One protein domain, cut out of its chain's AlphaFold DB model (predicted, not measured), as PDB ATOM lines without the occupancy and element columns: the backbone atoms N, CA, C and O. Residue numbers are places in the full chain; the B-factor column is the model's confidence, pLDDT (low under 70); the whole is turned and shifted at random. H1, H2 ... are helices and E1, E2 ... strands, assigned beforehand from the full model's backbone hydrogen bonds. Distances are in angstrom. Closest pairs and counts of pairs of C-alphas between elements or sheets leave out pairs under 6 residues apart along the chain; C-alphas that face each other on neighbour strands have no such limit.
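What this domain is: This is residues 34 to 78 of the 78 residues of an uncharacterized protein of Amycolatopsis jiangsuensis (UniProt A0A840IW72). What shape does the printed part make? A two-strand hairpin, E1 and E2, has one helix, H1, packed lengthwise over one face of it, and the outline is only just a rod. What is it made of? The 45 printed residues hold one named helix and two named strands in the order H1, E1, E2, a mixed class of helix and strand, with the sheet E1 - E2 antiparallel. How dense is it? It is only just loose, close to compact, with a radius of gyration of the C-alphas of 11.4 A and spans of 37 by 18 by 10 A.

Where its parts are: Where does the helix run? H1 is residues 38 to 50, 18.2 A long from C-alpha 38 at (-13.765, -23.514, 35.764) to C-alpha 50 at (-30.948, -24.437, 29.688). Where are the strands? E1 is residues 57 to 63, 19.4 A from first to last C-alpha. E2 is residues 70 to 76, 19.7 A, ending with C-alpha 76 at (-26.781, -20.294, 42.441).

How they stand to each other: How near is H1 to each strand? The closest C-alphas of H1 and E1 are those of Cys 41 and Cys 59, 6.1 A apart. Those of H1 and E2 are Tyr 38 and Tyr 72, 5.8 A apart. How do the strands pair? E1 and E2 form an antiparallel hairpin at 153 degrees, with N 58 and O 75 at 2.9 A and N 62 and O 71 at 2.7 A, within hydrogen-bond range. Residues 34 to 35 also pair, antiparallel, with residues 72 to 73 of E2. Is the helix backbone complete? In H1 every O i to N i+4 pair is within hydrogen-bond range.

The domain as a whole: How far does it reach? The two C-alphas farthest apart, those of Gly 52 and Gly 66, are 37.4 A apart. Is it continuous? The printed part has no cut, and the links H1 to E1 and E1 to E2 are both short. Where is confidence low? The mean pLDDT of the printed part is 79.2, and residues 64 to 69 and 77 to 78 are under 70.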
ATOM      1  N   LYS A  34     -18.252 -29.959  43.318       78.00
ATOM      2  CA  LYS A  34     -16.909 -29.467  43.030       78.00
ATOM      3  C   LYS A  34     -16.431 -29.954  41.663       78.00
ATOM      4  O   LYS A  34     -16.673 -31.100  41.280       78.00
ATOM      5  N   PHE A  35     -15.762 -29.077  40.930       83.12
ATOM      6  CA  PHE A  35     -15.219 -29.315  39.597       83.12
ATOM      7  C   PHE A  35     -13.725 -29.027  39.590       83.12
ATOM      8  O   PHE A  35     -13.266 -28.081  40.215       83.12
ATOM      9  N   THR A  36     -12.951 -29.794  38.831       83.12
ATOM     10  CA  THR A  36     -11.495 -29.588  38.746       83.12
ATOM     11  C   THR A  36     -11.131 -28.365  37.895       83.12
ATOM     12  O   THR A  36     -10.055 -27.795  38.040       83.12
ATOM     13  N   THR A  37     -12.025 -27.936  36.998       83.56
ATOM     14  CA  THR A  37     -11.809 -26.768  36.134       83.56
ATOM     15  C   THR A  37     -13.014 -25.834  36.113       83.56
ATOM     16  O   THR A  37     -14.166 -26.255  36.249       83.56
ATOM     17  N   TYR A  38     -12.739 -24.548  35.886       81.38
ATOM     18  CA  TYR A  38     -13.765 -23.514  35.764       81.38
ATOM     19  C   TYR A  38     -14.743 -23.810  34.617       81.38
ATOM     20  O   TYR A  38     -15.954 -23.680  34.781       81.38
ATOM     21  N   GLU A  39     -14.235 -24.277  33.474       83.44
ATOM     22  CA  GLU A  39     -15.059 -24.602  32.304       83.44
ATOM     23  C   GLU A  39     -16.067 -25.717  32.586       83.44
ATOM     24  O   GLU A  39     -17.212 -25.634  32.140       83.44
ATOM     25  N   GLN A  40     -15.681 -26.738  33.358       84.75
ATOM     26  CA  GLN A  40     -16.614 -27.789  33.762       84.75
ATOM     27  C   GLN A  40     -17.730 -27.232  34.648       84.75
ATOM     28  O   GLN A  40     -18.897 -27.569  34.436       84.75
ATOM     29  N   CYS A  41     -17.385 -26.344  35.582       86.44
ATOM     30  CA  CYS A  41     -18.359 -25.685  36.441       86.44
ATOM     31  C   CYS A  41     -19.356 -24.845  35.623       86.44
ATOM     32  O   CYS A  41     -20.570 -25.019  35.750       86.44
ATOM     33  N   VAL A  42     -18.866 -24.001  34.708       87.81
ATOM     34  CA  VAL A  42     -19.725 -23.148  33.870       87.81
ATOM     35  C   VAL A  42     -20.559 -23.974  32.893       87.81
ATOM     36  O   VAL A  42     -21.746 -23.707  32.722       87.81
ATOM     37  N   SER A  43     -19.978 -25.004  32.270       88.62
ATOM     38  CA  SER A  43     -20.705 -25.903  31.364       88.62
ATOM     39  C   SER A  43     -21.853 -26.610  32.084       88.62
ATOM     40  O   SER A  43     -22.955 -26.723  31.545       88.62
ATOM     41  N   TYR A  44     -21.624 -27.046  33.324       87.06
ATOM     42  CA  TYR A  44     -22.661 -27.648  34.152       87.06
ATOM     43  C   TYR A  44     -23.765 -26.648  34.517       87.06
ATOM     44  O   TYR A  44     -24.942 -26.952  34.321       87.06
ATOM     45  N   GLY A  45     -23.397 -25.443  34.960       86.94
ATOM     46  CA  GLY A  45     -24.348 -24.365  35.244       86.94
ATOM     47  C   GLY A  45     -25.205 -23.999  34.040       86.94
ATOM     48  O   GLY A  45     -26.428 -23.966  34.137       86.94
ATOM     49  N   ASN A  46     -24.578 -23.848  32.872       86.12
ATOM     50  CA  ASN A  46     -25.266 -23.567  31.615       86.12
ATOM     51  C   ASN A  46     -26.243 -24.678  31.228       86.12
ATOM     52  O   ASN A  46     -27.344 -24.384  30.772       86.12
ATOM     53  N   LYS A  47     -25.881 -25.953  31.420       88.06
ATOM     54  CA  LYS A  47     -26.805 -27.073  31.174       88.06
ATOM     55  C   LYS A  47     -28.022 -27.006  32.088       88.06
ATOM     56  O   LYS A  47     -29.135 -27.238  31.628       88.06
ATOM     57  N   LEU A  48     -27.827 -26.695  33.365       85.88
ATOM     58  CA  LEU A  48     -28.937 -26.555  34.304       85.88
ATOM     59  C   LEU A  48     -29.798 -25.327  33.988       85.88
ATOM     60  O   LEU A  48     -31.022 -25.410  34.089       85.88
ATOM     61  N   ALA A  49     -29.182 -24.233  33.540       84.88
ATOM     62  CA  ALA A  49     -29.901 -23.041  33.116       84.88
ATOM     63  C   ALA A  49     -30.751 -23.291  31.864       84.88
ATOM     64  O   ALA A  49     -31.928 -22.946  31.827       84.88
ATOM     65  N   GLN A  50     -30.205 -24.009  30.880       84.75
ATOM     66  CA  GLN A  50     -30.948 -24.437  29.688       84.75
ATOM     67  C   GLN A  50     -32.112 -25.384  30.012       84.75
ATOM     68  O   GLN A  50     -33.102 -25.407  29.290       84.75
ATOM     69  N   GLN A  51     -32.021 -26.150  31.102       86.44
ATOM     70  CA  GLN A  51     -33.116 -26.995  31.591       86.44
ATOM     71  C   GLN A  51     -34.186 -26.213  32.374       86.44
ATOM     72  O   GLN A  51     -35.115 -26.833  32.888       86.44
ATOM     73  N   GLY A  52     -34.044 -24.890  32.531       82.38
ATOM     74  CA  GLY A  52     -34.930 -24.072  33.365       82.38
ATOM     75  C   GLY A  52     -34.828 -24.390  34.859       82.38
ATOM     76  O   GLY A  52     -35.696 -24.013  35.634       82.38
ATOM     77  N   LYS A  53     -33.780 -25.112  35.278       80.31
ATOM     78  CA  LYS A  53     -33.526 -25.454  36.689       80.31
ATOM     79  C   LYS A  53     -32.710 -24.386  37.407       80.31
ATOM     80  O   LYS A  53     -32.478 -24.495  38.607       80.31
ATOM     81  N   LEU A  54     -32.207 -23.414  36.652       79.31
ATOM     82  CA  LEU A  54     -31.224 -22.451  37.098       79.31
ATOM     83  C   LEU A  54     -31.389 -21.141  36.325       79.31
ATOM     84  O   LEU A  54     -31.542 -21.168  35.112       79.31
ATOM     85  N   HIS A  55     -31.395 -20.004  37.017       75.56
ATOM     86  CA  HIS A  55     -31.677 -18.705  36.390       75.56
ATOM     87  C   HIS A  55     -30.466 -17.775  36.439       75.56
ATOM     88  O   HIS A  55     -30.117 -17.190  35.421       75.56
ATOM     89  N   ASN A  56     -29.770 -17.714  37.576       79.38
ATOM     90  CA  ASN A  56     -28.475 -17.054  37.698       79.38
ATOM     91  C   ASN A  56     -27.521 -17.949  38.497       79.38
ATOM     92  O   ASN A  56     -27.895 -18.536  39.513       79.38
ATOM     93  N   PHE A  57     -26.283 -18.075  38.028       84.12
ATOM     94  CA  PHE A  57     -25.247 -18.844  38.706       84.12
ATOM     95  C   PHE A  57     -23.870 -18.231  38.458       84.12
ATOM     96  O   PHE A  57     -23.648 -17.544  37.461       84.12
ATOM     97  N   TYR A  58     -22.926 -18.527  39.344       84.19
ATOM     98  CA  TYR A  58     -21.512 -18.225  39.160       84.19
ATOM     99  C   TYR A  58     -20.652 -19.381  39.670       84.19
ATOM    100  O   TYR A  58     -21.090 -20.200  40.474       84.19
ATOM    101  N   CYS A  59     -19.414 -19.453  39.194       84.75
ATOM    102  CA  CYS A  59     -18.445 -20.449  39.635       84.75
ATOM    103  C   CYS A  59     -17.401 -19.777  40.522       84.75
ATOM    104  O   CYS A  59     -16.711 -18.859  40.078       84.75
ATOM    105  N   SER A  60     -17.289 -20.219  41.771       82.06
ATOM    106  CA  SER A  60     -16.247 -19.769  42.688       82.06
ATOM    107  C   SER A  60     -15.052 -20.713  42.611       82.06
ATOM    108  O   SER A  60     -15.199 -21.901  42.331       82.06
ATOM    109  N   LYS A  61     -13.852 -20.181  42.839       82.81
ATOM    110  CA  LYS A  61     -12.642 -20.988  42.986       82.81
ATOM    111  C   LYS A  61     -12.427 -21.259  44.470       82.81
ATOM    112  O   LYS A  61     -12.242 -20.319  45.239       82.81
ATOM    113  N   ASN A  62     -12.408 -22.526  44.844       78.56
ATOM    114  CA  ASN A  62     -12.077 -23.003  46.172       78.56
ATOM    115  C   ASN A  62     -10.654 -23.579  46.148       78.56
ATOM    116  O   ASN A  62     -10.323 -24.418  45.314       78.56
ATOM    117  N   ILE A  63      -9.787 -23.073  47.018       71.25
ATOM    118  CA  ILE A  63      -8.409 -23.549  47.143       71.25
ATOM    119  C   ILE A  63      -8.323 -24.198  48.517       71.25
ATOM    120  O   ILE A  63      -8.490 -23.505  49.521       71.25
ATOM    121  N   GLU A  64      -8.090 -25.510  48.568       67.38
ATOM    122  CA  GLU A  64      -7.930 -26.192  49.855       67.38
ATOM    123  C   GLU A  64      -6.729 -25.631  50.626       67.38
ATOM    124  O   GLU A  64      -5.717 -25.216  50.047       67.38
ATOM    125  N   ALA A  65      -6.846 -25.623  51.956       49.62
ATOM    126  CA  ALA A  65      -5.791 -25.173  52.852       49.62
ATOM    127  C   ALA A  65      -4.524 -26.017  52.622       49.62
ATOM    128  O   ALA A  65      -4.477 -27.197  52.953       49.62
ATOM    129  N   GLY A  66      -3.513 -25.407  51.999       59.72
ATOM    130  CA  GLY A  66      -2.320 -26.096  51.499       59.72
ATOM    131  C   GLY A  66      -1.985 -25.780  50.037       59.72
ATOM    132  O   GLY A  66      -0.886 -26.089  49.597       59.72
ATOM    133  N   GLY A  67      -2.888 -25.136  49.285       58.50
ATOM    134  CA  GLY A  67      -2.607 -24.543  47.966       58.50
ATOM    135  C   GLY A  67      -2.455 -25.528  46.800       58.50
ATOM    136  O   GLY A  67      -2.400 -25.097  45.650       58.50
ATOM    137  N   SER A  68      -2.414 -26.832  47.075       64.56
ATOM    138  CA  SER A  68      -2.166 -27.876  46.072       64.56
ATOM    139  C   SER A  68      -3.408 -28.320  45.301       64.56
ATOM    140  O   SER A  68      -3.271 -28.919  44.236       64.56
ATOM    141  N   HIS A  69      -4.612 -28.045  45.812       67.94
ATOM    142  CA  HIS A  69      -5.856 -28.473  45.181       67.94
ATOM    143  C   HIS A  69      -6.738 -27.264  44.870       67.94
ATOM    144  O   HIS A  69      -7.120 -26.502  45.762       67.94
ATOM    145  N   ILE A  70      -6.998 -27.069  43.575       76.94
ATOM    146  CA  ILE A  70      -7.896 -26.041  43.058       76.94
ATOM    147  C   ILE A  70      -9.172 -26.747  42.626       76.94
ATOM    148  O   ILE A  70      -9.166 -27.544  41.688       76.94
ATOM    149  N   GLU A  71     -10.264 -26.411  43.287       82.06
ATOM    150  CA  GLU A  71     -11.600 -26.868  42.951       82.06
ATOM    151  C   GLU A  71     -12.466 -25.658  42.592       82.06
ATOM    152  O   GLU A  71     -12.219 -24.533  43.018       82.06
ATOM    153  N   TYR A  72     -13.486 -25.871  41.781       83.00
ATOM    154  CA  TYR A  72     -14.461 -24.860  41.409       83.00
ATOM    155  C   TYR A  72     -15.829 -25.311  41.883       83.00
ATOM    156  O   TYR A  72     -16.225 -26.445  41.626       83.00
ATOM    157  N   GLU A  73     -16.555 -24.439  42.564       84.25
ATOM    158  CA  GLU A  73     -17.902 -24.725  43.044       84.25
ATOM    159  C   GLU A  73     -18.909 -23.857  42.300       84.25
ATOM    160  O   GLU A  73     -18.697 -22.658  42.102       84.25
ATOM    161  N   LEU A  74     -20.011 -24.471  41.875       83.81
ATOM    162  CA  LEU A  74     -21.132 -23.747  41.295       83.81
ATOM    163  C   LEU A  74     -22.023 -23.198  42.412       83.81
ATOM    164  O   LEU A  74     -22.542 -23.960  43.224       83.81
ATOM    165  N   HIS A  75     -22.248 -21.891  42.394       81.00
ATOM    166  CA  HIS A  75     -23.172 -21.191  43.272       81.00
ATOM    167  C   HIS A  75     -24.350 -20.663  42.467       81.00
ATOM    168  O   HIS A  75     -24.175 -20.068  41.403       81.00
ATOM    169  N   ILE A  76     -25.552 -20.852  42.994       79.56
ATOM    170  CA  ILE A  76     -26.781 -20.294  42.441       79.56
ATOM    171  C   ILE A  76     -27.097 -18.995  43.167       79.56
ATOM    172  O   ILE A  76     -27.167 -18.966  44.394       79.56
ATOM    173  N   THR A  77     -27.346 -17.937  42.405       69.94
ATOM    174  CA  THR A  77     -27.876 -16.674  42.930       69.94
ATOM    175  C   THR A  77     -29.346 -16.594  42.547       69.94
ATOM    176  O   THR A  77     -29.668 -16.685  41.364       69.94
ATOM    177  N   GLY A  78     -30.231 -16.506  43.539       61.12
ATOM    178  CA  GLY A  78     -31.664 -16.278  43.323       61.12
ATOM    179  C   GLY A  78     -31.955 -14.854  42.882       61.12
ATOM    180  O   GLY A  78     -31.211 -13.952  43.325       61.12
TER     181      GLY A  78